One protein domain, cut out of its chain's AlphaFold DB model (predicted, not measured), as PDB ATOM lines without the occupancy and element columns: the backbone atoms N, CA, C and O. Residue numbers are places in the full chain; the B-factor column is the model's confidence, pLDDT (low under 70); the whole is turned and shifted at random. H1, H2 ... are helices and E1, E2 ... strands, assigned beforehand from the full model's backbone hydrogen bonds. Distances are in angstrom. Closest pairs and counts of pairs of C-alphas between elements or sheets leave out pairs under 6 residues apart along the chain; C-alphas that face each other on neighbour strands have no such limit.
ATOM      1  N   TYR A 361     115.946 125.719 123.937       34.75
ATOM      2  CA  TYR A 361     116.355 125.243 122.609       34.75
ATOM      3  C   TYR A 361     117.466 124.193 122.707       34.75
ATOM      4  O   TYR A 361     117.347 123.119 122.119       34.75
ATOM      5  N   ASN A 362     118.492 124.449 123.527       37.72
ATOM      6  CA  ASN A 362     119.545 123.465 123.798       37.72
ATOM      7  C   ASN A 362     118.968 122.221 124.489       37.72
ATOM      8  O   ASN A 362     119.275 121.104 124.083       37.72
ATOM      9  N   ASN A 363     118.048 122.394 125.446       37.81
ATOM     10  CA  ASN A 363     117.322 121.277 126.053       37.81
ATOM     11  C   ASN A 363     116.452 120.503 125.044       37.81
ATOM     12  O   ASN A 363     116.359 119.286 125.148       37.81
ATOM     13  N   LEU A 364     115.825 121.157 124.061       40.22
ATOM     14  CA  LEU A 364     115.030 120.491 123.021       40.22
ATOM     15  C   LEU A 364     115.904 119.744 122.007       40.22
ATOM     16  O   LEU A 364     115.559 118.627 121.629       40.22
ATOM     17  N   ALA A 365     117.043 120.310 121.605       44.06
ATOM     18  CA  ALA A 365     118.020 119.634 120.755       44.06
ATOM     19  C   ALA A 365     118.643 118.424 121.474       44.06
ATOM     20  O   ALA A 365     118.730 117.340 120.892       44.06
ATOM     21  N   LEU A 366     118.988 118.577 122.757       46.22
ATOM     22  CA  LEU A 366     119.483 117.496 123.609       46.22
ATOM     23  C   LEU A 366     118.415 116.410 123.823       46.22
ATOM     24  O   LEU A 366     118.732 115.233 123.688       46.22
ATOM     25  N   ARG A 367     117.146 116.785 124.065       48.12
ATOM     26  CA  ARG A 367     115.997 115.860 124.171       48.12
ATOM     27  C   ARG A 367     115.708 115.120 122.866       48.12
ATOM     28  O   ARG A 367     115.440 113.927 122.894       48.12
ATOM     29  N   ALA A 368     115.786 115.790 121.718       49.50
ATOM     30  CA  ALA A 368     115.596 115.148 120.417       49.50
ATOM     31  C   ALA A 368     116.739 114.172 120.089       49.50
ATOM     32  O   ALA A 368     116.478 113.085 119.571       49.50
ATOM     33  N   ARG A 369     117.986 114.527 120.442       53.97
ATOM     34  CA  ARG A 369     119.138 113.614 120.405       53.97
ATOM     35  C   ARG A 369     118.913 112.405 121.312       53.97
ATOM     36  O   ARG A 369     118.950 111.290 120.805       53.97
ATOM     37  N   THR A 370     118.587 112.613 122.591       57.44
ATOM     38  CA  THR A 370     118.323 111.503 123.527       57.44
ATOM     39  C   THR A 370     117.172 110.630 123.058       57.44
ATOM     40  O   THR A 370     117.327 109.427 123.066       57.44
ATOM     41  N   SER A 371     116.041 111.164 122.597       57.47
ATOM     42  CA  SER A 371     114.913 110.316 122.179       57.47
ATOM     43  C   SER A 371     115.169 109.510 120.903       57.47
ATOM     44  O   SER A 371     114.629 108.413 120.776       57.47
ATOM     45  N   LEU A 372     115.980 110.011 119.961       59.69
ATOM     46  CA  LEU A 372     116.429 109.176 118.846       59.69
ATOM     47  C   LEU A 372     117.420 108.111 119.328       59.69
ATOM     48  O   LEU A 372     117.266 106.953 118.952       59.69
ATOM     49  N   SER A 373     118.395 108.489 120.159       62.94
ATOM     50  CA  SER A 373     119.357 107.552 120.740       62.94
ATOM     51  C   SER A 373     118.649 106.467 121.555       62.94
ATOM     52  O   SER A 373     118.846 105.309 121.240       62.94
ATOM     53  N   PHE A 374     117.714 106.805 122.448       66.44
ATOM     54  CA  PHE A 374     116.863 105.858 123.180       66.44
ATOM     55  C   PHE A 374     116.040 104.955 122.258       66.44
ATOM     56  O   PHE A 374     115.843 103.788 122.567       66.44
ATOM     57  N   GLY A 375     115.537 105.458 121.126       68.06
ATOM     58  CA  GLY A 375     114.810 104.621 120.169       68.06
ATOM     59  C   GLY A 375     115.717 103.634 119.425       68.06
ATOM     60  O   GLY A 375     115.302 102.512 119.148       68.06
ATOM     61  N   LEU A 376     116.955 104.036 119.118       68.69
ATOM     62  CA  LEU A 376     117.972 103.180 118.501       68.69
ATOM     63  C   LEU A 376     118.553 102.184 119.515       68.69
ATOM     64  O   LEU A 376     118.722 101.021 119.184       68.69
ATOM     65  N   GLU A 377     118.782 102.623 120.748       67.62
ATOM     66  CA  GLU A 377     119.223 101.837 121.902       67.62
ATOM     67  C   GLU A 377     118.157 100.818 122.321       67.62
ATOM     68  O   GLU A 377     118.493  99.673 122.608       67.62
ATOM     69  N   ALA A 378     116.870 101.177 122.272       71.56
ATOM     70  CA  ALA A 378     115.772 100.236 122.459       71.56
ATOM     71  C   ALA A 378     115.734  99.193 121.334       71.56
ATOM     72  O   ALA A 378     115.671  98.005 121.636       71.56
ATOM     73  N   LEU A 379     115.838  99.606 120.059       70.06
ATOM     74  CA  LEU A 379     115.886  98.675 118.921       70.06
ATOM     75  C   LEU A 379     117.086  97.720 119.027       70.06
ATOM     76  O   LEU A 379     116.941  96.519 118.822       70.06
ATOM     77  N   PHE A 380     118.251  98.257 119.391       74.38
ATOM     78  CA  PHE A 380     119.474  97.509 119.657       74.38
ATOM     79  C   PHE A 380     119.299  96.532 120.828       74.38
ATOM     80  O   PHE A 380     119.687  95.377 120.716       74.38
ATOM     81  N   SER A 381     118.655  96.959 121.918       73.50
ATOM     82  CA  SER A 381     118.402  96.122 123.099       73.50
ATOM     83  C   SER A 381     117.396  94.998 122.837       73.50
ATOM     84  O   SER A 381     117.502  93.941 123.455       73.50
ATOM     85  N   THR A 382     116.412  95.203 121.953       80.12
ATOM     86  CA  THR A 382     115.401  94.181 121.628       80.12
ATOM     87  C   THR A 382     115.833  93.248 120.503       80.12
ATOM     88  O   THR A 382     115.593  92.048 120.583       80.12
ATOM     89  N   GLU A 383     116.453  93.781 119.447       84.56
ATOM     90  CA  GLU A 383     116.819  93.031 118.242       84.56
ATOM     91  C   GLU A 383     118.169  93.511 117.662       84.56
ATOM     92  O   GLU A 383     118.198  94.158 116.609       84.56
ATOM     93  N   PRO A 384     119.316  93.163 118.284       77.94
ATOM     94  CA  PRO A 384     120.633  93.618 117.828       77.94
ATOM     95  C   PRO A 384     120.913  93.278 116.356       77.94
ATOM     96  O   PRO A 384     121.442  94.100 115.614       77.94
ATOM     97  N   ARG A 385     120.513  92.079 115.902       82.50
ATOM     98  CA  ARG A 385     120.700  91.632 114.508       82.50
ATOM     99  C   ARG A 385     119.899  92.477 113.515       82.50
ATOM    100  O   ARG A 385     120.448  92.892 112.499       82.50
ATOM    101  N   SER A 386     118.631  92.764 113.822       78.50
ATOM    102  CA  SER A 386     117.779  93.635 113.004       78.50
ATOM    103  C   SER A 386     118.312  95.067 112.980       78.50
ATOM    104  O   SER A 386     118.271  95.711 111.936       78.50
ATOM    105  N   PHE A 387     118.844  95.560 114.106       80.00
ATOM    106  CA  PHE A 387     119.527  96.850 114.167       80.00
ATOM    107  C   PHE A 387     120.727  96.877 113.214       80.00
ATOM    108  O   PHE A 387     120.724  97.695 112.298       80.00
ATOM    109  N   TYR A 388     121.702  95.972 113.364       80.62
ATOM    110  CA  TYR A 388     122.917  95.978 112.538       80.62
ATOM    111  C   TYR A 388     122.619  95.820 111.043       80.62
ATOM    112  O   TYR A 388     123.090  96.639 110.264       80.62
ATOM    113  N   ALA A 389     121.722  94.910 110.649       81.00
ATOM    114  CA  ALA A 389     121.325  94.756 109.245       81.00
ATOM    115  C   ALA A 389     120.752  96.050 108.619       81.00
ATOM    116  O   ALA A 389     120.948  96.310 107.431       81.00
ATOM    117  N   LEU A 390     120.070  96.896 109.406       77.75
ATOM    118  CA  LEU A 390     119.601  98.212 108.950       77.75
ATOM    119  C   LEU A 390     120.736  99.244 108.847       77.75
ATOM    120  O   LEU A 390     120.644 100.149 108.014       77.75
ATOM    121  N   ILE A 391     121.782  99.136 109.675       79.81
ATOM    122  CA  ILE A 391     122.980  99.980 109.561       79.81
ATOM    123  C   ILE A 391     123.798  99.576 108.334       79.81
ATOM    124  O   ILE A 391     124.196 100.449 107.568       79.81
ATOM    125  N   ASP A 392     123.989  98.277 108.114       82.25
ATOM    126  CA  ASP A 392     124.792  97.731 107.019       82.25
ATOM    127  C   ASP A 392     124.145  98.024 105.651       82.25
ATOM    128  O   ASP A 392     124.826  98.414 104.705       82.25
ATOM    129  N   GLU A 393     122.812  97.963 105.546       81.75
ATOM    130  CA  GLU A 393     122.104  98.416 104.338       81.75
ATOM    131  C   GLU A 393     122.205  99.941 104.148       81.75
ATOM    132  O   GLU A 393     122.419 100.418 103.033       81.75
ATOM    133  N   ALA A 394     122.112 100.736 105.224       76.94
ATOM    134  CA  ALA A 394     122.325 102.183 105.136       76.94
ATOM    135  C   ALA A 394     123.766 102.535 104.720       76.94
ATOM    136  O   ALA A 394     123.972 103.507 103.989       76.94
ATOM    137  N   TRP A 395     124.741 101.727 105.139       82.44
ATOM    138  CA  TRP A 395     126.141 101.817 104.743       82.44
ATOM    139  C   TRP A 395     126.338 101.493 103.260       82.44
ATOM    140  O   TRP A 395     126.863 102.316 102.511       82.44
ATOM    141  N   ARG A 396     125.813 100.352 102.802       83.94
ATOM    142  CA  ARG A 396     125.860  99.921 101.396       83.94
ATOM    143  C   ARG A 396     125.236 100.957 100.452       83.94
ATOM    144  O   ARG A 396     125.764 101.220  99.373       83.94
ATOM    145  N   LEU A 397     124.133 101.587 100.867       79.31
ATOM    146  CA  LEU A 397     123.495 102.678 100.122       79.31
ATOM    147  C   LEU A 397     124.338 103.969 100.096       79.31
ATOM    148  O   LEU A 397     124.258 104.718  99.120       79.31
ATOM    149  N   ARG A 398     125.149 104.231 101.131       76.56
ATOM    150  CA  ARG A 398     126.137 105.324 101.146       76.56
ATOM    151  C   ARG A 398     127.295 105.034 100.198       76.56
ATOM    152  O   ARG A 398     127.607 105.904  99.390       76.56
ATOM    153  N   ASP A 399     127.862 103.831 100.224       77.56
ATOM    154  CA  ASP A 399     128.969 103.444  99.337       77.56
ATOM    155  C   ASP A 399     128.557 103.538  97.860       77.56
ATOM    156  O   ASP A 399     129.227 104.203  97.068       77.56
ATOM    157  N   ALA A 400     127.383 103.000  97.508       79.69
ATOM    158  CA  ALA A 400     126.823 103.138  96.164       79.69
ATOM    159  C   ALA A 400     126.570 104.610  95.769       79.69
ATOM    160  O   ALA A 400     126.778 104.991  94.620       79.69
ATOM    161  N   HIS A 401     126.136 105.473  96.698       71.69
ATOM    162  CA  HIS A 401     125.950 106.894  96.383       71.69
ATOM    163  C   HIS A 401     127.275 107.620  96.131       71.69
ATOM    164  O   HIS A 401     127.357 108.408  95.189       71.69
ATOM    165  N   LEU A 402     128.304 107.336  96.935       69.19
ATOM    166  CA  LEU A 402     129.638 107.920  96.787       69.19
ATOM    167  C   LEU A 402     130.294 107.532  95.454       69.19
ATOM    168  O   LEU A 402     130.975 108.363  94.864       69.19
ATOM    169  N   GLN A 403     130.032 106.322  94.951       70.19
ATOM    170  CA  GLN A 403     130.471 105.872  93.622       70.19
ATOM    171  C   GLN A 403     129.736 106.572  92.461       70.19
ATOM    172  O   GLN A 403     130.288 106.698  91.372       70.19
ATOM    173  N   HIS A 404     128.495 107.031  92.665       66.69
ATOM    174  CA  HIS A 404     127.670 107.636  91.608       66.69
ATOM    175  C   HIS A 404     127.692 109.173  91.565       66.69
ATOM    176  O   HIS A 404     127.231 109.762  90.585       66.69
ATOM    177  N   ALA A 405     128.160 109.853  92.612       60.97
ATOM    178  CA  ALA A 405     128.153 111.311  92.666       60.97
ATOM    179  C   ALA A 405     129.370 111.913  91.939       60.97
ATOM    180  O   ALA A 405     130.500 111.712  92.369       60.97
ATOM    181  N   LYS A 406     129.146 112.777  90.933       55.44
ATOM    182  CA  LYS A 406     130.202 113.591  90.272       55.44
ATOM    183  C   LYS A 406     131.019 114.474  91.231       55.44
ATOM    184  O   LYS A 406     132.073 114.978  90.874       55.44
ATOM    185  N   MET A 407     130.564 114.628  92.475       56.38
ATOM    186  CA  MET A 407     131.343 115.229  93.560       56.38
ATOM    187  C   MET A 407     132.632 114.444  93.875       56.38
ATOM    188  O   MET A 407     133.523 114.986  94.525       56.38
ATOM    189  N   PHE A 408     132.762 113.206  93.375       60.03
ATOM    190  CA  PHE A 408     134.018 112.463  93.339       60.03
ATOM    191  C   PHE A 408     135.146 113.285  92.705       60.03
ATOM    192  O   PHE A 408     136.220 113.319  93.286       60.03
ATOM    193  N   ASP A 409     134.900 114.049  91.635       66.19
ATOM    194  CA  ASP A 409     135.933 114.855  90.965       66.19
ATOM    195  C   ASP A 409     136.471 115.976  91.873       66.19
ATOM    196  O   ASP A 409     137.680 116.186  91.972       66.19
ATOM    197  N   TYR A 410     135.591 116.670  92.606       65.69
ATOM    198  CA  TYR A 410     136.002 117.716  93.551       65.69
ATOM    199  C   TYR A 410     136.676 117.133  94.803       65.69
ATOM    200  O   TYR A 410     137.628 117.711  95.325       65.69
ATOM    201  N   MET A 411     136.232 115.963  95.271       66.12
ATOM    202  CA  MET A 411     136.821 115.280  96.429       66.12
ATOM    203  C   MET A 411     138.164 114.610  96.098       66.12
ATOM    204  O   MET A 411     139.079 114.670  96.918       66.12
ATOM    205  N   LEU A 412     138.316 114.045  94.896       70.75
ATOM    206  CA  LEU A 412     139.597 113.637  94.312       70.75
ATOM    207  C   LEU A 412     140.532 114.837  94.227       70.75
ATOM    208  O   LEU A 412     141.641 114.781  94.740       70.75
ATOM    209  N   TRP A 413     140.057 115.954  93.674       76.50
ATOM    210  CA  TRP A 413     140.845 117.174  93.572       76.50
ATOM    211  C   TRP A 413     141.309 117.686  94.950       76.50
ATOM    212  O   TRP A 413     142.484 118.021  95.095       76.50
ATOM    213  N   ILE A 414     140.452 117.662  95.987       72.56
ATOM    214  CA  ILE A 414     140.852 117.964  97.379       72.56
ATOM    215  C   ILE A 414     141.848 116.923  97.929       72.56
ATOM    216  O   ILE A 414     142.714 117.266  98.727       72.56
ATOM    217  N   LYS A 415     141.762 115.655  97.525       68.31
ATOM    218  CA  LYS A 415     142.702 114.612  97.959       68.31
ATOM    219  C   LYS A 415     144.075 114.734  97.279       68.31
ATOM    220  O   LYS A 415     145.084 114.409  97.897       68.31
ATOM    221  N   GLU A 416     144.113 115.188  96.029       76.25
ATOM    222  CA  GLU A 416     145.317 115.257  95.192       76.25
ATOM    223  C   GLU A 416     146.103 116.565  95.329       76.25
ATOM    224  O   GLU A 416     147.332 116.552  95.301       76.25
ATOM    225  N   LYS A 417     145.413 117.709  95.402       70.38
ATOM    226  CA  LYS A 417     146.032 119.033  95.209       70.38
ATOM    227  C   LYS A 417     146.359 119.727  96.542       70.38
ATOM    228  O   LYS A 417     147.486 120.198  96.699       70.38
ATOM    229  N   PRO A 418     145.435 119.800  97.515       65.12
ATOM    230  CA  PRO A 418     145.705 120.367  98.827       65.12
ATOM    231  C   PRO A 418     145.876 119.304  99.926       65.12
ATOM    232  O   PRO A 418     144.918 118.711 100.416       65.12
ATOM    233  N   GLY A 419     147.113 119.139 100.394       79.44
ATOM    234  CA  GLY A 419     147.422 118.283 101.542       79.44
ATOM    235  C   GLY A 419     146.714 118.686 102.856       79.44
ATOM    236  O   GLY A 419     145.972 119.674 102.911       79.44
ATOM    237  N   PRO A 420     146.974 117.959 103.958       83.69
ATOM    238  CA  PRO A 420     146.210 118.056 105.208       83.69
ATOM    239  C   PRO A 420     146.260 119.418 105.929       83.69
ATOM    240  O   PRO A 420     145.558 119.592 106.917       83.69
ATOM    241  N   ASP A 421     147.005 120.414 105.446       86.75
ATOM    242  CA  ASP A 421     147.079 121.755 106.053       86.75
ATOM    243  C   ASP A 421     146.016 122.743 105.547       86.75
ATOM    244  O   ASP A 421     145.817 123.803 106.145       86.75
ATOM    245  N   THR A 422     145.332 122.431 104.443       89.38
ATOM    246  CA  THR A 422     144.473 123.404 103.752       89.38
ATOM    247  C   THR A 422     142.998 123.180 104.072       89.38
ATOM    248  O   THR A 422     142.429 122.124 103.791       89.38
ATOM    249  N   CYS A 423     142.354 124.199 104.641       90.56
ATOM    250  CA  CYS A 423     140.904 124.225 104.832       90.56
ATOM    251  C   CYS A 423     140.189 124.568 103.516       90.56
ATOM    252  O   CYS A 423     140.640 125.450 102.790       90.56
ATOM    253  N   PHE A 424     139.029 123.955 103.271       88.00
ATOM    254  CA  PHE A 424     138.143 124.284 102.145       88.00
ATOM    255  C   PHE A 424     136.785 124.731 102.646       88.00
ATOM    256  O   PHE A 424     136.185 124.046 103.464       88.00
ATOM    257  N   SER A 425     136.290 125.854 102.141       84.69
ATOM    258  CA  SER A 425     134.896 126.277 102.292       84.69
ATOM    259  C   SER A 425     133.989 125.725 101.191       84.69
ATOM    260  O   SER A 425     132.773 125.701 101.375       84.69
ATOM    261  N   GLY A 426     134.579 125.320 100.056       80.94
ATOM    262  CA  GLY A 426     133.907 124.909  98.815       80.94
ATOM    263  C   GLY A 426     132.944 125.955  98.267       80.94
ATOM    264  O   GLY A 426     132.040 125.641  97.494       80.94
ATOM    265  N   ILE A 427     133.149 127.216  98.645       83.81
ATOM    266  CA  ILE A 427     132.411 128.351  98.106       83.81
ATOM    267  C   ILE A 427     132.678 128.501  96.605       83.81
ATOM    268  O   ILE A 427     131.775 128.852  95.852       83.81
ATOM    269  N   HIS A 428     133.873 128.109  96.148       82.94
ATOM    270  CA  HIS A 428     134.217 128.044  94.730       82.94
ATOM    271  C   HIS A 428     133.517 126.919  93.971       82.94
ATOM    272  O   HIS A 428     133.307 127.060  92.773       82.94
ATOM    273  N   HIS A 429     133.102 125.846  94.647       80.50
ATOM    274  CA  HIS A 429     132.222 124.842  94.051       80.50
ATOM    275  C   HIS A 429     130.756 125.318  94.046       80.50
ATOM    276  O   HIS A 429     130.005 125.011  93.127       80.50
ATOM    277  N   ALA A 430     130.333 126.084  95.057       78.50
ATOM    278  CA  ALA A 430     128.979 126.639  95.135       78.50
ATOM    279  C   ALA A 430     128.714 127.774  94.129       78.50
ATOM    280  O   ALA A 430     127.575 127.973  93.710       78.50
ATOM    281  N   CYS A 431     129.743 128.551  93.782       83.56
ATOM    282  CA  CYS A 431     129.638 129.740  92.935       83.56
ATOM    283  C   CYS A 431     130.834 129.827  91.958       83.56
ATOM    284  O   CYS A 431     131.648 130.739  92.085       83.56
ATOM    285  N   PRO A 432     130.992 128.897  90.994       84.12
ATOM    286  CA  PRO A 432     132.211 128.772  90.177       84.12
ATOM    287  C   PRO A 432     132.626 130.058  89.439       84.12
ATOM    288  O   PRO A 432     133.829 130.337  89.318       84.12
ATOM    289  N   ASP A 433     131.632 130.845  89.020       87.25
ATOM    290  CA  ASP A 433     131.775 132.103  88.280       87.25
ATOM    291  C   ASP A 433     132.032 133.331  89.170       87.25
ATOM    292  O   ASP A 433     132.443 134.378  88.670       87.25
ATOM    293  N   ALA A 434     131.803 133.229  90.485       86.88
ATOM    294  CA  ALA A 434     131.975 134.358  91.393       86.88
ATOM    295  C   ALA A 434     133.461 134.712  91.560       86.88
ATOM    296  O   ALA A 434     134.331 133.854  91.760       86.88
ATOM    297  N   ASN A 435     133.758 136.008  91.494       91.06
ATOM    298  CA  ASN A 435     135.115 136.512  91.665       91.06
ATOM    299  C   ASN A 435     135.516 136.531  93.151       91.06
ATOM    300  O   ASN A 435     134.668 136.519  94.042       91.06
ATOM    301  N   LEU A 436     136.818 136.606  93.441       91.88
ATOM    302  CA  LEU A 436     137.339 136.528  94.814       91.88
ATOM    303  C   LEU A 436     136.692 137.543  95.783       91.88
ATOM    304  O   LEU A 436     136.505 137.248  96.960       91.88
ATOM    305  N   THR A 437     136.304 138.721  95.296       89.94
ATOM    306  CA  THR A 437     135.628 139.752  96.098       89.94
ATOM    307  C   THR A 437     134.233 139.308  96.521       89.94
ATOM    308  O   THR A 437     133.863 139.471  97.682       89.94
ATOM    309  N   GLU A 438     133.478 138.729  95.588       87.81
ATOM    310  CA  GLU A 438     132.151 138.163  95.834       87.81
ATOM    311  C   GLU A 438     132.264 136.972  96.784       87.81
ATOM    312  O   GLU A 438     131.519 136.902  97.754       87.81
ATOM    313  N   MET A 439     133.266 136.106  96.608       90.19
ATOM    314  CA  MET A 439     133.520 134.984  97.519       90.19
ATOM    315  C   MET A 439     133.812 135.427  98.949       90.19
ATOM    316  O   MET A 439     133.249 134.875  99.894       90.19
ATOM    317  N   LEU A 440     134.649 136.451  99.130       89.31
ATOM    318  CA  LEU A 440     134.931 137.020 100.447       89.31
ATOM    319  C   LEU A 440     133.665 137.620 101.082       89.31
ATOM    320  O   LEU A 440     133.407 137.397 102.263       89.31
ATOM    321  N   GLN A 441     132.843 138.330 100.300       84.56
ATOM    322  CA  GLN A 441     131.567 138.885 100.767       84.56
ATOM    323  C   GLN A 441     130.560 137.791 101.136       84.56
ATOM    324  O   GLN A 441     129.943 137.871 102.200       84.56
ATOM    325  N   ILE A 442     130.420 136.752 100.307       83.94
ATOM    326  CA  ILE A 442     129.542 135.616 100.583       83.94
ATOM    327  C   ILE A 442     130.038 134.921 101.856       83.94
ATOM    328  O   ILE A 442     129.288 134.893 102.829       83.94
ATOM    329  N   ASN A 443     131.296 134.470 101.941       83.50
ATOM    330  CA  ASN A 443     131.798 133.722 103.106       83.50
ATOM    331  C   ASN A 443     131.691 134.519 104.424       83.50
ATOM    332  O   ASN A 443     131.360 133.949 105.469       83.50
ATOM    333  N   ASN A 444     131.884 135.843 104.373       81.00
ATOM    334  CA  ASN A 444     131.685 136.716 105.530       81.00
ATOM    335  C   ASN A 444     130.204 136.954 105.864       81.00
ATOM    336  O   ASN A 444     129.860 136.986 107.044       81.00
ATOM    337  N   SER A 445     129.300 137.025 104.882       76.75
ATOM    338  CA  SER A 445     127.853 137.057 105.158       76.75
ATOM    339  C   SER A 445     127.346 135.745 105.774       76.75
ATOM    340  O   SER A 445     126.501 135.770 106.667       76.75
ATOM    341  N   LEU A 446     127.935 134.605 105.390       73.38
ATOM    342  CA  LEU A 446     127.653 133.298 105.989       73.38
ATOM    343  C   LEU A 446     128.140 133.184 107.444       73.38
ATOM    344  O   LEU A 446     127.660 132.314 108.179       73.38
ATOM    345  N   ASN A 447     129.132 133.989 107.854       66.62
ATOM    346  CA  ASN A 447     129.655 134.024 109.228       66.62
ATOM    347  C   ASN A 447     128.694 134.685 110.219       66.62
ATOM    348  O   ASN A 447     128.826 134.440 111.420       66.62
ATOM    349  N   ASP A 448     127.701 135.448 109.755       65.25
ATOM    350  CA  ASP A 448     126.618 135.860 110.637       65.25
ATOM    351  C   ASP A 448     125.776 134.634 111.021       65.25
ATOM    352  O   ASP A 448     125.022 134.069 110.224       65.25
ATOM    353  N   SER A 449     125.905 134.244 112.290       53.78
ATOM    354  CA  SER A 449     125.197 133.139 112.951       53.78
ATOM    355  C   SER A 449     123.690 133.055 112.663       53.78
ATOM    356  O   SER A 449     123.109 131.973 112.780       53.78
ATOM    357  N   ARG A 450     123.058 134.175 112.287       52.25
ATOM    358  CA  ARG A 450     121.624 134.278 111.987       52.25
ATOM    359  C   ARG A 450     121.259 133.718 110.606       52.25
ATOM    360  O   ARG A 450     120.180 133.152 110.458       52.25
ATOM    361  N   ASN A 451     122.160 133.795 109.623       45.59
ATOM    362  CA  ASN A 451     121.922 133.375 108.237       45.59
ATOM    363  C   ASN A 451     122.731 132.122 107.890       45.59
ATOM    364  O   ASN A 451     123.677 132.140 107.108       45.59
ATOM    365  N   SER A 452     122.318 130.990 108.466       42.25
ATOM    366  CA  SER A 452     122.979 129.687 108.301       42.25
ATOM    367  C   SER A 452     122.771 129.018 106.928       42.25
ATOM    368  O   SER A 452     122.467 127.824 106.843       42.25
ATOM    369  N   MET A 453     123.050 129.741 105.836       38.22
ATOM    370  CA  MET A 453     123.457 129.142 104.560       38.22
ATOM    371  C   MET A 453     124.835 128.482 104.734       38.22
ATOM    372  O   MET A 453     125.856 128.889 104.192       38.22
ATOM    373  N   ARG A 454     124.882 127.417 105.535       47.09
ATOM    374  CA  ARG A 454     125.980 126.461 105.458       47.09
ATOM    375  C   ARG A 454     125.937 125.906 104.039       47.09
ATOM    376  O   ARG A 454     124.908 125.351 103.662       47.09
ATOM    377  N   ALA A 455     127.028 126.039 103.296       40.47
ATOM    378  CA  ALA A 455     127.317 125.189 102.152       40.47
ATOM    379  C   ALA A 455     127.139 123.727 102.615       40.47
ATOM    380  O   ALA A 455     127.922 123.226 103.422       40.47
ATOM    381  N   ARG A 456     126.009 123.097 102.260       44.25
ATOM    382  CA  ARG A 456     125.608 121.774 102.771       44.25
ATOM    383  C   ARG A 456     126.059 120.694 101.803       44.25
ATOM    384  O   ARG A 456     125.230 120.053 101.164       44.25
ATOM    385  N   TYR A 457     127.359 120.475 101.752       45.66
ATOM    386  CA  TYR A 457     127.914 119.308 101.087       45.66
ATOM    387  C   TYR A 457     127.980 118.156 102.113       45.66
ATOM    388  O   TYR A 457     128.230 118.381 103.299       45.66
ATOM    389  N   ASP A 458     127.554 116.962 101.689       53.59
ATOM    390  CA  ASP A 458     127.410 115.723 102.479       53.59
ATOM    391  C   ASP A 458     126.704 115.815 103.848       53.59
ATOM    392  O   ASP A 458     127.031 115.125 104.822       53.59
ATOM    393  N   HIS A 459     125.637 116.615 103.909       57.28
ATOM    394  CA  HIS A 459     124.692 116.595 105.026       57.28
ATOM    395  C   HIS A 459     123.609 115.518 104.830       57.28
ATOM    396  O   HIS A 459     122.505 115.786 104.338       57.28
ATOM    397  N   TRP A 460     123.909 114.298 105.269       58.31
ATOM    398  CA  TRP A 460     122.987 113.169 105.241       58.31
ATOM    399  C   TRP A 460     121.915 113.305 106.325       58.31
ATOM    400  O   TRP A 460     122.199 113.330 107.525       58.31
ATOM    401  N   LYS A 461     120.645 113.365 105.912       64.75
ATOM    402  CA  LYS A 461     119.504 113.358 106.835       64.75
ATOM    403  C   LYS A 461     118.894 111.961 106.908       64.75
ATOM    404  O   LYS A 461     118.014 111.620 106.116       64.75
ATOM    405  N   LEU A 462     119.321 111.172 107.890       62.44
ATOM    406  CA  LEU A 462     118.706 109.880 108.172       62.44
ATOM    407  C   LEU A 462     117.354 110.089 108.867       62.44
ATOM    408  O   LEU A 462     117.278 110.613 109.982       62.44
ATOM    409  N   ILE A 463     116.271 109.662 108.218       66.00
ATOM    410  CA  ILE A 463     114.926 109.666 108.801       66.00
ATOM    411  C   ILE A 463     114.618 108.247 109.278       66.00
ATOM    412  O   ILE A 463     114.228 107.382 108.488       66.00
ATOM    413  N   VAL A 464     114.782 108.004 110.580       62.50
ATOM    414  CA  VAL A 464     114.517 106.686 111.168       62.50
ATOM    415  C   VAL A 464     113.012 106.538 111.353       62.50
ATOM    416  O   VAL A 464     112.423 107.021 112.317       62.50
ATOM    417  N   GLY A 465     112.366 105.893 110.379       58.25
ATOM    418  CA  GLY A 465     110.907 105.847 110.259       58.25
ATOM    419  C   GLY A 465     110.161 105.204 111.433       58.25
ATOM    420  O   GLY A 465     108.971 105.478 111.583       58.25
ATOM    421  N   HIS A 466     110.859 104.408 112.251       61.22
ATOM    422  CA  HIS A 466     110.322 103.643 113.387       61.22
ATOM    423  C   HIS A 466     110.245 104.438 114.673       61.22
ATOM    424  O   HIS A 466     109.391 104.173 115.512       61.22
ATOM    425  N   ILE A 467     111.128 105.418 114.824       57.38
ATOM    426  CA  ILE A 467     111.261 106.155 116.067       57.38
ATOM    427  C   ILE A 467     110.416 107.414 115.917       57.38
ATOM    428  O   ILE A 467     110.829 108.408 115.317       57.38
ATOM    429  N   THR A 468     109.181 107.356 116.406       59.72
ATOM    430  CA  THR A 468     108.273 108.506 116.430       59.72
ATOM    431  C   THR A 468     108.436 109.283 117.729       59.72
ATOM    432  O   THR A 468     108.046 108.838 118.806       59.72
ATOM    433  N   LEU A 469     108.983 110.485 117.602       57.91
ATOM    434  CA  LEU A 469     109.093 111.507 118.634       57.91
ATOM    435  C   LEU A 469     107.741 112.234 118.755       57.91
ATOM    436  O   LEU A 469     107.519 113.314 118.199       57.91
ATOM    437  N   GLY A 470     106.784 111.574 119.414       75.44
ATOM    438  CA  GLY A 470     105.381 111.987 119.400       75.44
ATOM    439  C   GLY A 470     104.796 111.870 117.989       75.44
ATOM    440  O   GLY A 470     104.827 110.800 117.390       75.44
ATOM    441  N   SER A 471     104.286 112.969 117.428       69.81
ATOM    442  CA  SER A 471     103.752 113.001 116.056       69.81
ATOM    443  C   SER A 471     104.813 113.166 114.958       69.81
ATOM    444  O   SER A 471     104.487 113.070 113.774       69.81
ATOM    445  N   LYS A 472     106.080 113.432 115.312       70.50
ATOM    446  CA  LYS A 472     107.165 113.671 114.348       70.50
ATOM    447  C   LYS A 472     108.073 112.447 114.251       70.50
ATOM    448  O   LYS A 472     108.448 111.864 115.262       70.50
ATOM    449  N   LYS A 473     108.480 112.074 113.037       71.25
ATOM    450  CA  LYS A 473     109.543 111.073 112.845       71.25
ATOM    451  C   LYS A 473     110.861 111.630 113.372       71.25
ATOM    452  O   LYS A 473     111.189 112.781 113.078       71.25
ATOM    453  N   ALA A 474     111.610 110.831 114.119       65.56
ATOM    454  CA  ALA A 474     112.941 111.201 114.561       65.56
ATOM    455  C   ALA A 474     113.883 111.277 113.351       65.56
ATOM    456  O   ALA A 474     113.890 110.410 112.473       65.56
ATOM    457  N   THR A 475     114.660 112.355 113.280       67.06
ATOM    458  CA  THR A 475     115.579 112.615 112.167       67.06
ATOM    459  C   THR A 475     116.968 112.873 112.725       67.06
ATOM    460  O   THR A 475     117.129 113.833 113.482       67.06
ATOM    461  N   LYS A 476     117.965 112.077 112.326       69.31
ATOM    462  CA  LYS A 476     119.372 112.402 112.566       69.31
ATOM    463  C   LYS A 476     119.917 113.188 111.385       69.31
ATOM    464  O   LYS A 476     119.680 112.847 110.229       69.31
ATOM    465  N   SER A 477     120.645 114.245 111.705       69.88
ATOM    466  CA  SER A 477     121.473 114.990 110.768       69.88
ATOM    467  C   SER A 477     122.908 114.552 110.990       69.88
ATOM    468  O   SER A 477     123.418 114.697 112.099       69.88
ATOM    469  N   LEU A 478     123.523 114.001 109.953       70.12
ATOM    470  CA  LEU A 478     124.864 113.438 109.968       70.12
ATOM    471  C   LEU A 478     125.716 114.177 108.940       70.12
ATOM    472  O   LEU A 478     125.229 114.554 107.874       70.12
ATOM    473  N   ARG A 479     126.993 114.375 109.260       70.75
ATOM    474  CA  ARG A 479     128.013 114.710 108.268       70.75
ATOM    475  C   ARG A 479     128.749 113.414 107.966       70.75
ATOM    476  O   ARG A 479     129.206 112.758 108.898       70.75
ATOM    477  N   MET A 480     128.819 113.027 106.701       67.88
ATOM    478  CA  MET A 480     129.510 111.802 106.303       67.88
ATOM    479  C   MET A 480     130.706 112.152 105.435       67.88
ATOM    480  O   MET A 480     130.559 112.875 104.460       67.88
ATOM    481  N   THR A 481     131.881 111.636 105.785       69.56
ATOM    482  CA  THR A 481     133.031 111.614 104.877       69.56
ATOM    483  C   THR A 481     133.050 110.304 104.096       69.56
ATOM    484  O   THR A 481     132.372 109.336 104.459       69.56
ATOM    485  N   GLN A 482     133.901 110.239 103.073       68.19
ATOM    486  CA  GLN A 482     134.351 108.975 102.482       68.19
ATOM    487  C   GLN A 482     135.235 108.160 103.451       68.19
ATOM    488  O   GLN A 482     135.211 106.937 103.404       68.19
ATOM    489  N   THR A 483     135.965 108.829 104.353       76.31
ATOM    490  CA  THR A 483     136.947 108.229 105.279       76.31
ATOM    491  C   THR A 483     136.359 107.513 106.492       76.31
ATOM    492  O   THR A 483     137.096 106.784 107.143       76.31
ATOM    493  N   LEU A 484     135.069 107.702 106.799       82.56
ATOM    494  CA  LEU A 484     134.392 106.927 107.841       82.56
ATOM    495  C   LEU A 484     134.546 105.423 107.583       82.56
ATOM    496  O   LEU A 484     134.474 104.972 106.436       82.56
ATOM    497  N   SER A 485     134.658 104.670 108.669       88.25
ATOM    498  CA  SER A 485     134.455 103.225 108.749       88.25
ATOM    499  C   SER A 485     133.008 102.874 109.133       88.25
ATOM    500  O   SER A 485     132.237 103.718 109.605       88.25
ATOM    501  N   LEU A 486     132.636 101.600 108.963       87.06
ATOM    502  CA  LEU A 486     131.329 101.078 109.380       87.06
ATOM    503  C   LEU A 486     131.122 101.192 110.904       87.06
ATOM    504  O   LEU A 486     130.029 101.540 111.348       87.06
ATOM    505  N   GLU A 487     132.167 100.956 111.701       89.44
ATOM    506  CA  GLU A 487     132.131 101.069 113.166       89.44
ATOM    507  C   GLU A 487     131.897 102.521 113.615       89.44
ATOM    508  O   GLU A 487     130.962 102.798 114.371       89.44
ATOM    509  N   GLU A 488     132.660 103.477 113.074       88.81
ATOM    510  CA  GLU A 488     132.446 104.905 113.338       88.81
ATOM    511  C   GLU A 488     131.048 105.358 112.912       88.81
ATOM    512  O   GLU A 488     130.418 106.158 113.601       88.81
ATOM    513  N   PHE A 489     130.519 104.833 111.802       85.38
ATOM    514  CA  PHE A 489     129.154 105.117 111.369       85.38
ATOM    515  C   PHE A 489     128.108 104.556 112.337       85.38
ATOM    516  O   PHE A 489     127.184 105.281 112.711       85.38
ATOM    517  N   GLN A 490     128.273 103.320 112.814       84.88
ATOM    518  CA  GLN A 490     127.441 102.742 113.873       84.88
ATOM    519  C   GLN A 490     127.494 103.604 115.149       84.88
ATOM    520  O   GLN A 490     126.446 103.919 115.716       84.88
ATOM    521  N   HIS A 491     128.679 104.062 115.565       87.44
ATOM    522  CA  HIS A 491     128.874 104.921 116.740       87.44
ATOM    523  C   HIS A 491     128.284 106.332 116.567       87.44
ATOM    524  O   HIS A 491     127.666 106.878 117.488       87.44
ATOM    525  N   ILE A 492     128.405 106.919 115.374       85.44
ATOM    526  CA  ILE A 492     127.748 108.175 115.000       85.44
ATOM    527  C   ILE A 492     126.226 108.004 115.005       85.44
ATOM    528  O   ILE A 492     125.500 108.916 115.414       85.44
ATOM    529  N   LEU A 493     125.704 106.848 114.588       80.44
ATOM    530  CA  LEU A 493     124.269 106.570 114.553       80.44
ATOM    531  C   LEU A 493     123.665 106.354 115.938       80.44
ATOM    532  O   LEU A 493     122.653 106.995 116.238       80.44
ATOM    533  N   THR A 494     124.306 105.586 116.814       79.44
ATOM    534  CA  THR A 494     123.911 105.480 118.233       79.44
ATOM    535  C   THR A 494     124.090 106.814 118.971       79.44
ATOM    536  O   THR A 494     123.289 107.166 119.836       79.44
ATOM    537  N   GLY A 495     125.040 107.646 118.528       81.94
ATOM    538  CA  GLY A 495     125.341 108.953 119.119       81.94
ATOM    539  C   GLY A 495     126.396 108.897 120.216       81.94
ATOM    540  O   GLY A 495     126.520 109.862 120.963       81.94
ATOM    541  N   MET A 496     127.144 107.793 120.298       85.81
ATOM    542  CA  MET A 496     128.367 107.723 121.097       85.81
ATOM    543  C   MET A 496     129.444 108.636 120.500       85.81
ATOM    544  O   MET A 496     130.180 109.285 121.239       85.81
ATOM    545  N   TYR A 497     129.516 108.700 119.164       91.69
ATOM    546  CA  TYR A 497     130.444 109.559 118.427       91.69
ATOM    547  C   TYR A 497     129.701 110.705 117.723       91.69
ATOM    548  O   TYR A 497     128.514 110.620 117.393       91.69
ATOM    549  N   GLU A 498     130.437 111.773 117.442       89.06
ATOM    550  CA  GLU A 498     130.041 112.892 116.598       89.06
ATOM    551  C   GLU A 498     131.063 113.104 115.480       89.06
ATOM    552  O   GLU A 498     132.248 112.816 115.639       89.06
ATOM    553  N   THR A 499     130.617 113.672 114.357       88.19
ATOM    554  CA  THR A 499     131.542 114.192 113.346       88.19
ATOM    555  C   THR A 499     132.136 115.511 113.834       88.19
ATOM    556  O   THR A 499     131.422 116.510 113.961       88.19
ATOM    557  N   SER A 500     133.440 115.510 114.059       90.31
ATOM    558  CA  SER A 500     134.230 116.646 114.523       90.31
ATOM    559  C   SER A 500     135.141 117.175 113.416       90.31
ATOM    560  O   SER A 500     135.375 116.500 112.408       90.31
ATOM    561  N   HIS A 501     135.656 118.392 113.601       91.62
ATOM    562  CA  HIS A 501     136.701 118.950 112.750       91.62
ATOM    563  C   HIS A 501     138.033 119.028 113.492       91.62
ATOM    564  O   HIS A 501     138.124 119.549 114.601       91.62
ATOM    565  N   LEU A 502     139.095 118.585 112.820       94.56
ATOM    566  CA  LEU A 502     140.473 118.729 113.284       94.56
ATOM    567  C   LEU A 502     140.957 120.187 113.208       94.56
ATOM    568  O   LEU A 502     141.939 120.532 113.859       94.56
ATOM    569  N   CYS A 503     140.269 121.052 112.456       94.69
ATOM    570  CA  CYS A 503     140.505 122.494 112.387       94.69
ATOM    571  C   CYS A 503     139.331 123.294 112.989       94.69
ATOM    572  O   CYS A 503     138.206 122.812 113.083       94.69
ATOM    573  N   ASN A 504     139.562 124.563 113.341       92.25
ATOM    574  CA  ASN A 504     138.535 125.445 113.928       92.25
ATOM    575  C   ASN A 504     137.582 126.075 112.887       92.25
ATOM    576  O   ASN A 504     136.804 126.977 113.197       92.25
ATOM    577  N   PHE A 505     137.654 125.664 111.618       89.50
ATOM    578  CA  PHE A 505     136.809 126.235 110.575       89.50
ATOM    579  C   PHE A 505     135.498 125.446 110.462       89.50
ATOM    580  O   PHE A 505     135.447 124.359 109.898       89.50
ATOM    581  N   SER A 506     134.406 126.011 110.987       82.25
ATOM    582  CA  SER A 506     133.093 125.336 111.092       82.25
ATOM    583  C   SER A 506     132.437 124.926 109.757       82.25
ATOM    584  O   SER A 506     131.507 124.103 109.748       82.25
ATOM    585  N   ARG A 507     132.916 125.498 108.641       81.94
ATOM    586  CA  ARG A 507     132.563 125.138 107.257       81.94
ATOM    587  C   ARG A 507     133.696 124.420 106.519       81.94
ATOM    588  O   ARG A 507     133.675 124.422 105.295       81.94
ATOM    589  N   CYS A 508     134.684 123.852 107.212       87.75
ATOM    590  CA  CYS A 508     135.686 123.058 106.519       87.75
ATOM    591  C   CYS A 508     135.016 121.858 105.846       87.75
ATOM    592  O   CYS A 508     134.171 121.194 106.444       87.75
ATOM    593  N   MET A 509     135.393 121.599 104.603       84.38
ATOM    594  CA  MET A 509     134.903 120.478 103.804       84.38
ATOM    595  C   MET A 509     136.044 119.597 103.298       84.38
ATOM    596  O   MET A 509     135.820 118.699 102.495       84.38
ATOM    597  N   ASN A 510     137.269 119.827 103.785       86.25
ATOM    598  CA  ASN A 510     138.357 118.888 103.571       86.25
ATOM    599  C   ASN A 510     138.024 117.583 104.330       86.25
ATOM    600  O   ASN A 510     137.926 117.631 105.561       86.25
ATOM    601  N   PRO A 511     137.868 116.425 103.659       81.62
ATOM    602  CA  PRO A 511     137.594 115.158 104.336       81.62
ATOM    603  C   PRO A 511     138.732 114.744 105.277       81.62
ATOM    604  O   PRO A 511     138.472 114.082 106.275       81.62
ATOM    605  N   LEU A 512     139.971 115.181 105.011       86.62
ATOM    606  CA  LEU A 512     141.128 114.950 105.883       86.62
ATOM    607  C   LEU A 512     141.055 115.766 107.186       86.62
ATOM    608  O   LEU A 512     141.786 115.491 108.129       86.62
ATOM    609  N   HIS A 513     140.187 116.784 107.253       90.94
ATOM    610  CA  HIS A 513     139.957 117.599 108.454       90.94
ATOM    611  C   HIS A 513     138.753 117.111 109.261       90.94
ATOM    612  O   HIS A 513     138.356 117.788 110.209       90.94
ATOM    613  N   MET A 514     138.125 116.002 108.880       89.50
ATOM    614  CA  MET A 514     136.936 115.459 109.532       89.50
ATOM    615  C   MET A 514     137.264 114.124 110.197       89.50
ATOM    616  O   MET A 514     137.873 113.252 109.588       89.50
ATOM    617  N   THR A 515     136.832 113.965 111.446       91.94
ATOM    618  CA  THR A 515     137.017 112.741 112.240       91.94
ATOM    619  C   THR A 515     135.704 112.352 112.916       91.94
ATOM    620  O   THR A 515     134.848 113.215 113.139       91.94
ATOM    621  N   ALA A 516     135.527 111.071 113.233       92.19
ATOM    622  CA  ALA A 516     134.492 110.619 114.150       92.19
ATOM    623  C   ALA A 516     135.112 110.423 115.536       92.19
ATOM    624  O   ALA A 516     136.095 109.702 115.684       92.19
ATOM    625  N   GLU A 517     134.546 111.051 116.563       93.94
ATOM    626  CA  GLU A 517     135.091 110.955 117.922       93.94
ATOM    627  C   GLU A 517     134.014 111.148 118.999       93.94
ATOM    628  O   GLU A 517     132.936 111.671 118.699       93.94
ATOM    629  N   PRO A 518     134.277 110.770 120.264       94.62
ATOM    630  CA  PRO A 518     133.381 111.061 121.378       94.62
ATOM    631  C   PRO A 518     133.094 112.561 121.546       94.62
ATOM    632  O   PRO A 518     133.961 113.415 121.338       94.62
ATOM    633  N   HIS A 519     131.880 112.885 122.000       89.12
ATOM    634  CA  HIS A 519     131.426 114.270 122.202       89.12
ATOM    635  C   HIS A 519     132.359 115.091 123.112       89.12
ATOM    636  O   HIS A 519     132.658 116.248 122.814       89.12
ATOM    637  N   ASP A 520     132.872 114.486 124.186       94.00
ATOM    638  CA  ASP A 520     133.765 115.164 125.131       94.00
ATOM    639  C   ASP A 520     135.117 115.517 124.491       94.00
ATOM    640  O   ASP A 520     135.659 116.595 124.740       94.00
ATOM    641  N   THR A 521     135.638 114.658 123.606       95.56
ATOM    642  CA  THR A 521     136.859 114.921 122.826       95.56
ATOM    643  C   THR A 521     136.649 116.103 121.877       95.56
ATOM    644  O   THR A 521     137.463 117.026 121.858       95.56
ATOM    645  N   ASN A 522     135.511 116.141 121.174       92.81
ATOM    646  CA  ASN A 522     135.118 117.253 120.303       92.81
ATOM    647  C   ASN A 522     135.051 118.589 121.073       92.81
ATOM    648  O   ASN A 522     135.629 119.590 120.644       92.81
ATOM    649  N   ILE A 523     134.445 118.602 122.267       91.88
ATOM    650  CA  ILE A 523     134.420 119.790 123.140       91.88
ATOM    651  C   ILE A 523     135.848 120.254 123.486       91.88
ATOM    652  O   ILE A 523     136.156 121.444 123.348       91.88
ATOM    653  N   GLN A 524     136.733 119.330 123.878       95.25
ATOM    654  CA  GLN A 524     138.114 119.624 124.291       95.25
ATOM    655  C   GLN A 524     138.976 120.241 123.172       95.25
ATOM    656  O   GLN A 524     139.896 121.019 123.463       95.25
ATOM    657  N   ARG A 525     138.655 120.003 121.889       95.50
ATOM    658  CA  ARG A 525     139.339 120.662 120.757       95.50
ATOM    659  C   ARG A 525     139.246 122.184 120.799       95.50
ATOM    660  O   ARG A 525     140.221 122.848 120.445       95.50
ATOM    661  N   SER A 526     138.139 122.737 121.298       93.81
ATOM    662  CA  SER A 526     137.926 124.190 121.406       93.81
ATOM    663  C   SER A 526     139.053 124.882 122.183       93.81
ATOM    664  O   SER A 526     139.572 125.909 121.748       93.81
ATOM    665  N   ALA A 527     139.510 124.276 123.287       96.31
ATOM    666  CA  ALA A 527     140.616 124.804 124.084       96.31
ATOM    667  C   ALA A 527     141.952 124.786 123.320       96.31
ATOM    668  O   ALA A 527     142.752 125.714 123.439       96.31
ATOM    669  N   CYS A 528     142.187 123.762 122.492       97.75
ATOM    670  CA  CYS A 528     143.375 123.693 121.639       97.75
ATOM    671  C   CYS A 528     143.352 124.768 120.543       97.75
ATOM    672  O   CYS A 528     144.388 125.356 120.240       97.75
ATOM    673  N   PHE A 529     142.179 125.053 119.972       96.94
ATOM    674  CA  PHE A 529     142.023 126.057 118.922       96.94
ATOM    675  C   PHE A 529     142.164 127.497 119.425       96.94
ATOM    676  O   PHE A 529     142.809 128.308 118.758       96.94
ATOM    677  N   GLU A 530     141.606 127.829 120.592       96.06
ATOM    678  CA  GLU A 530     141.788 129.163 121.179       96.06
ATOM    679  C   GLU A 530     143.236 129.389 121.635       96.06
ATOM    680  O   GLU A 530     143.800 130.452 121.377       96.06
ATOM    681  N   GLU A 531     143.895 128.374 122.203       97.25
ATOM    682  CA  GLU A 531     145.323 128.442 122.537       97.25
ATOM    683  C   GLU A 531     146.208 128.608 121.286       97.25
ATOM    684  O   GLU A 531     147.130 129.428 121.277       97.25
ATOM    685  N   ALA A 532     145.903 127.891 120.199       97.69
ATOM    686  CA  ALA A 532     146.571 128.055 118.908       97.69
ATOM    687  C   ALA A 532     146.397 129.471 118.341       97.69
ATOM    688  O   ALA A 532     147.375 130.108 117.936       97.69
ATOM    689  N   ARG A 533     145.165 130.000 118.360       96.19
ATOM    690  CA  ARG A 533     144.858 131.370 117.931       96.19
ATOM    691  C   ARG A 533     145.622 132.396 118.773       96.19
ATOM    692  O   ARG A 533     146.261 133.280 118.207       96.19
ATOM    693  N   ARG A 534     145.609 132.256 120.104       97.19
ATOM    694  CA  ARG A 534     146.325 133.129 121.049       97.19
ATOM    695  C   ARG A 534     147.830 133.145 120.766       97.19
ATOM    696  O   ARG A 534     148.412 134.222 120.648       97.19
ATOM    697  N   LYS A 535     148.448 131.972 120.585       97.50
ATOM    698  CA  LYS A 535     149.869 131.832 120.221       97.50
ATOM    699  C   LYS A 535     150.206 132.505 118.892       97.50
ATOM    700  O   LYS A 535     151.149 133.289 118.835       97.50
ATOM    701  N   ALA A 536     149.416 132.257 117.847       96.44
ATOM    702  CA  ALA A 536     149.654 132.836 116.527       96.44
ATOM    703  C   ALA A 536     149.457 134.361 116.482       96.44
ATOM    704  O   ALA A 536     150.186 135.044 115.762       96.44
ATOM    705  N   LEU A 537     148.516 134.909 117.260       93.12
ATOM    706  CA  LEU A 537     148.357 136.359 117.431       93.12
ATOM    707  C   LEU A 537     149.528 136.981 118.204       93.12
ATOM    708  O   LEU A 537     149.963 138.077 117.867       93.12
ATOM    709  N   ALA A 538     150.085 136.265 119.182       96.06
ATOM    710  CA  ALA A 538     151.286 136.667 119.915       96.06
ATOM    711  C   ALA A 538     152.606 136.431 119.142       96.06
ATOM    712  O   ALA A 538     153.682 136.617 119.708       96.06
ATOM    713  N   GLY A 539     152.554 135.977 117.882       95.31
ATOM    714  CA  GLY A 539     153.742 135.656 117.077       95.31
ATOM    715  C   GLY A 539     154.578 134.483 117.609       95.31
ATOM    716  O   GLY A 539     155.730 134.316 117.212       95.31
ATOM    717  N   GLN A 540     154.022 133.680 118.522       97.62
ATOM    718  CA  GLN A 540     154.701 132.538 119.130       97.62
ATOM    719  C   GLN A 540     154.756 131.347 118.170       97.62
ATOM    720  O   GLN A 540     153.938 131.222 117.255       97.62
ATOM    721  N   SER A 541     155.714 130.449 118.402       97.44
ATOM    722  CA  SER A 541     155.794 129.194 117.660       97.44
ATOM    723  C   SER A 541     154.609 128.281 117.981       97.44
ATOM    724  O   SER A 541     154.221 128.137 119.145       97.44
ATOM    725  N   LEU A 542     154.063 127.640 116.953       97.75
ATOM    726  CA  LEU A 542     152.922 126.741 117.037       97.75
ATOM    727  C   LEU A 542     153.198 125.490 116.203       97.75
ATOM    728  O   LEU A 542     153.398 125.593 114.991       97.75
ATOM    729  N   SER A 543     153.169 124.326 116.851       97.38
ATOM    730  CA  SER A 543     153.277 123.039 116.167       97.38
ATOM    731  C   SER A 543     152.144 122.867 115.157       97.38
ATOM    732  O   SER A 543     151.021 123.316 115.391       97.38
ATOM    733  N   ARG A 544     152.424 122.191 114.040       96.94
ATOM    734  CA  ARG A 544     151.424 121.828 113.019       96.94
ATOM    735  C   ARG A 544     150.203 121.131 113.626       96.94
ATOM    736  O   ARG A 544     149.061 121.504 113.355       96.94
ATOM    737  N   GLU A 545     150.482 120.172 114.501       97.50
ATOM    738  CA  GLU A 545     149.532 119.253 115.122       97.50
ATOM    739  C   GLU A 545     149.568 119.346 116.657       97.50
ATOM    740  O   GLU A 545     150.550 119.812 117.246       97.50
ATOM    741  N   CYS A 546     148.494 118.911 117.325       97.56
ATOM    742  CA  CYS A 546     148.446 118.814 118.786       97.56
ATOM    743  C   CYS A 546     148.818 117.410 119.281       97.56
ATOM    744  O   CYS A 546     148.333 116.418 118.749       97.56
ATOM    745  N   SER A 547     149.559 117.325 120.384       97.19
ATOM    746  CA  SER A 547     149.905 116.059 121.048       97.19
ATOM    747  C   SER A 547     148.836 115.526 122.018       97.19
ATOM    748  O   SER A 547     149.083 114.552 122.720       97.19
ATOM    749  N   ARG A 548     147.667 116.181 122.117       96.75
ATOM    750  CA  ARG A 548     146.631 115.883 123.131       96.75
ATOM    751  C   ARG A 548     145.508 114.952 122.665       96.75
ATOM    752  O   ARG A 548     144.789 114.434 123.509       96.75
ATOM    753  N   HIS A 549     145.328 114.775 121.358       96.69
ATOM    754  CA  HIS A 549     144.206 114.027 120.783       96.69
ATOM    755  C   HIS A 549     144.718 112.989 119.783       96.69
ATOM    756  O   HIS A 549     145.585 113.311 118.974       96.69
ATOM    757  N   ASN A 550     144.139 111.783 119.803       93.25
ATOM    758  CA  ASN A 550     144.554 110.667 118.939       93.25
ATOM    759  C   ASN A 550     144.389 110.981 117.443       93.25
ATOM    760  O   ASN A 550     145.237 110.605 116.641       93.25
ATOM    761  N   SER A 551     143.342 111.724 117.070       92.19
ATOM    762  CA  SER A 551     143.308 112.460 115.803       92.19
ATOM    763  C   SER A 551     143.767 113.896 116.091       92.19
ATOM    764  O   SER A 551     143.001 114.657 116.696       92.19
ATOM    765  N   PRO A 552     145.001 114.293 115.746       96.25
ATOM    766  CA  PRO A 552     145.563 115.561 116.199       96.25
ATOM    767  C   PRO A 552     144.775 116.766 115.666       96.25
ATOM    768  O   PRO A 552     144.336 116.794 114.519       96.25
ATOM    769  N   CYS A 553     144.588 117.796 116.498       97.38
ATOM    770  CA  CYS A 553     144.102 119.088 116.015       97.38
ATOM    771  C   CYS A 553     145.145 119.709 115.080       97.38
ATOM    772  O   CYS A 553     146.310 119.818 115.458       97.38
ATOM    773  N   LEU A 554     144.704 120.203 113.928       96.94
ATOM    774  CA  LEU A 554     145.492 120.957 112.957       96.94
ATOM    775  C   LEU A 554     145.638 122.403 113.447       96.94
ATOM    776  O   LEU A 554     144.937 123.314 112.998       96.94
ATOM    777  N   LEU A 555     146.509 122.601 114.439       97.50
ATOM    778  CA  LEU A 555     146.644 123.863 115.167       97.50
ATOM    779  C   LEU A 555     147.031 125.016 114.238       97.50
ATOM    780  O   LEU A 555     146.459 126.097 114.335       97.50
ATOM    781  N   GLN A 556     147.955 124.795 113.300       96.81
ATOM    782  CA  GLN A 556     148.357 125.831 112.344       96.81
ATOM    783  C   GLN A 556     147.188 126.274 111.449       96.81
ATOM    784  O   GLN A 556     146.915 127.478 111.347       96.81
ATOM    785  N   ALA A 557     146.438 125.315 110.891       95.06
ATOM    786  CA  ALA A 557     145.253 125.572 110.071       95.06
ATOM    787  C   ALA A 557     144.108 126.221 110.868       95.06
ATOM    788  O   ALA A 557     143.365 127.052 110.342       95.06
ATOM    789  N   SER A 558     143.993 125.921 112.169       94.88
ATOM    790  CA  SER A 558     142.979 126.509 113.051       94.88
ATOM    791  C   SER A 558     143.165 128.008 113.324       94.88
ATOM    792  O   SER A 558     142.292 128.626 113.935       94.88
ATOM    793  N   THR A 559     144.291 128.597 112.902       95.69
ATOM    794  CA  THR A 559     144.599 130.031 113.078       95.69
ATOM    795  C   THR A 559     144.308 130.902 111.857       95.69
ATOM    796  O   THR A 559     144.432 132.128 111.951       95.69
ATOM    797  N   PHE A 560     143.951 130.302 110.718       93.50
ATOM    798  CA  PHE A 560     143.621 131.046 109.505       93.50
ATOM    799  C   PHE A 560     142.281 131.777 109.658       93.50
ATOM    800  O   PHE A 560     141.335 131.259 110.256       93.50
ATOM    801  N   SER A 561     142.197 132.996 109.118       91.31
ATOM    802  CA  SER A 561     140.932 133.733 109.060       91.31
ATOM    803  C   SER A 561     140.022 133.171 107.960       91.31
ATOM    804  O   SER A 561     140.467 132.418 107.092       91.31
ATOM    805  N   THR A 562     138.740 133.549 107.972       89.12
ATOM    806  CA  THR A 562     137.791 133.116 106.927       89.12
ATOM    807  C   THR A 562     138.227 133.615 105.548       89.12
ATOM    808  O   THR A 562     138.185 132.867 104.575       89.12
ATOM    809  N   GLU A 563     138.724 134.850 105.488       90.81
ATOM    810  CA  GLU A 563     139.279 135.480 104.294       90.81
ATOM    811  C   GLU A 563     140.476 134.704 103.761       90.81
ATOM    812  O   GLU A 563     140.537 134.389 102.575       90.81
ATOM    813  N   GLN A 564     141.418 134.366 104.648       92.50
ATOM    814  CA  GLN A 564     142.598 133.608 104.267       92.50
ATOM    815  C   GLN A 564     142.222 132.230 103.714       92.50
ATOM    816  O   GLN A 564     142.801 131.817 102.714       92.50
ATOM    817  N   ILE A 565     141.239 131.545 104.304       92.62
ATOM    818  CA  ILE A 565     140.759 130.252 103.799       92.62
ATOM    819  C   ILE A 565     140.151 130.403 102.396       92.62
ATOM    820  O   ILE A 565     140.521 129.646 101.504       92.62
ATOM    821  N   THR A 566     139.299 131.409 102.158       91.81
ATOM    822  CA  THR A 566     138.759 131.690 100.810       91.81
ATOM    823  C   THR A 566     139.865 131.979  99.793       91.81
ATOM    824  O   THR A 566     139.813 131.489  98.671       91.81
ATOM    825  N   ILE A 567     140.883 132.748 100.177       93.19
ATOM    826  CA  ILE A 567     141.990 133.113  99.283       93.19
ATOM    827  C   ILE A 567     142.879 131.900  98.979       93.19
ATOM    828  O   ILE A 567     143.235 131.688  97.825       93.19
ATOM    829  N   MET A 568     143.180 131.068  99.980       91.81
ATOM    830  CA  MET A 568     143.921 129.818  99.786       91.81
ATOM    831  C   MET A 568     143.147 128.819  98.915       91.81
ATOM    832  O   MET A 568     143.758 128.140  98.095       91.81
ATOM    833  N   GLU A 569     141.819 128.749  99.041       90.38
ATOM    834  CA  GLU A 569     140.957 127.941  98.168       90.38
ATOM    835  C   GLU A 569     140.979 128.447  96.715       90.38
ATOM    836  O   GLU A 569     141.178 127.653  95.794       90.38
ATOM    837  N   HIS A 570     140.854 129.763  96.504       92.12
ATOM    838  CA  HIS A 570     140.962 130.402  95.184       92.12
ATOM    839  C   HIS A 570     142.317 130.117  94.517       92.12
ATOM    840  O   HIS A 570     142.361 129.752  93.344       92.12
ATOM    841  N   GLU A 571     143.419 130.214  95.270       91.56
ATOM    842  CA  GLU A 571     144.767 129.911  94.770       91.56
ATOM    843  C   GLU A 571     145.000 128.427  94.501       91.56
ATOM    844  O   GLU A 571     145.625 128.086  93.499       91.56
ATOM    845  N   ALA A 572     144.484 127.538  95.355       87.81
ATOM    846  CA  ALA A 572     144.581 126.097  95.141       87.81
ATOM    847  C   ALA A 572     143.938 125.695  93.803       87.81
ATOM    848  O   ALA A 572     144.496 124.875  93.075       87.81
ATOM    849  N   LEU A 573     142.824 126.340  93.432       85.62
ATOM    850  CA  LEU A 573     142.134 126.191  92.141       85.62
ATOM    851  C   LEU A 573     142.897 126.790  90.940       85.62
ATOM    852  O   LEU A 573     142.341 126.887  89.847       85.62
ATOM    853  N   GLY A 574     144.149 127.219  91.122       89.62
ATOM    854  CA  GLY A 574     144.983 127.810  90.075       89.62
ATOM    855  C   GLY A 574     144.575 129.229  89.671       89.62
ATOM    856  O   GLY A 574     145.153 129.784  88.736       89.62
ATOM    857  N   LYS A 575     143.598 129.843  90.355       91.19
ATOM    858  CA  LYS A 575     143.178 131.220  90.082       91.19
ATOM    859  C   LYS A 575     144.150 132.183  90.773       91.19
ATOM    860  O   LYS A 575     144.411 132.080  91.972       91.19
ATOM    861  N   SER A 576     144.686 133.151  90.033       92.88
ATOM    862  CA  SER A 576     145.593 134.154  90.598       92.88
ATOM    863  C   SER A 576     144.874 135.031  91.631       92.88
ATOM    864  O   SER A 576     143.741 135.476  91.422       92.88
TER     865      SER A 576
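This is residues 361 to 576 of the 653 residues of the protein "Predicted protein" of Fusarium vanettenii (strain ATCC MYA-4622 / CBS 123669 / FGSC 9596 / NRRL 45880 / 77-13-4) (UniProt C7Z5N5). Two long helices, H1 and H2, meet at a corner near one end of an elongated body and make a V, with the hairpin E1 and E2 beside H1 and the short helix H6 between the V and a second small hairpin, E3 and E4. H7 leads away from E4 as a long arm, the link after it folds back along it, and the opposite end holds a cluster of H4, H5 and H8. The printed part has 216 residues with eight named helices and four named strands, in the order H1 H2 H3 H4 H5 E1 E2 H6 E3 E4 H7 H8; each hairpin is an antiparallel sheet of two strands, and the class is mixed, helices and strands. The whole is compact, with a radius of gyration of the C-alphas of 18.9 A and spans of 57 by 37 by 33 A.

H1, residues 361 to 382, touches H2, residues 384 to 404, with residues 376 to 380 alone, at a steep tilt of 65 degrees; the closest C-alphas, of Phe 380 and Phe 387, are 5.5 A apart. H3, residues 407 to 416, is close to H2 but not clearly touching it, the C-alphas of Leu 402 and Phe 408 being closest at 7.2 A. H4, residues 427 to 430, and H5, residues 436 to 446, only just touch, with 3 pairs of C-alphas within 8 A, the closest those of Ile 427 and Met 439 at 6.8 A. E1, residues 459 to 469, bends by 98 degrees at residue 466 and forms a hairpin with E2, residues 472 to 479, where N 460 and O 478 are 2.9 A apart, within hydrogen-bond range. The closest C-alphas of H1 and E1, of Gly 375 and Ile 467, are 5.6 A apart. H6, residues 486 to 494, touches H2 with Ile 391 and Gln 490 closest, their C-alphas 6.8 A apart. E3, residues 497 to 501, and E4, residues 514 to 518, form a hairpin with N 500 and O 515 2.8 A apart, within hydrogen-bond range. The closest C-alphas of E3 and H7, residues 519 to 537, are those of Ser 500 and Asn 522, 5.9 A apart. H8, residues 562 to 572, touches H5 at a steep tilt of 40 degrees, opposite ways, the C-alphas of Leu 440 and Glu 563 closest at 6.0 A. Every O i to N i+4 pair is within hydrogen-bond range in H1, H2, H3, H5, H6 and H8, and 12 of 15 in H7; H4 is too short for such a pair.

H1 begins at C-alpha 361, (116.355, 125.243, 122.609), and is 31.1 A long; H2 is 30.6 A, H7 28.2 A, E1 21.3 A and E2 21.7 A. H8 ends at C-alpha 572, (144.581, 126.097, 95.141).

The two C-alphas farthest apart, of Thr 382 and Ser 576, are 58.9 A apart, and the printed part has no cut. The links H5 to E1, E3 to E4 and H7 to H8 are long. The mean pLDDT of the printed part is 79.1, and 59 residues are under 70, among them residues 361 to 377 and 447 to 469.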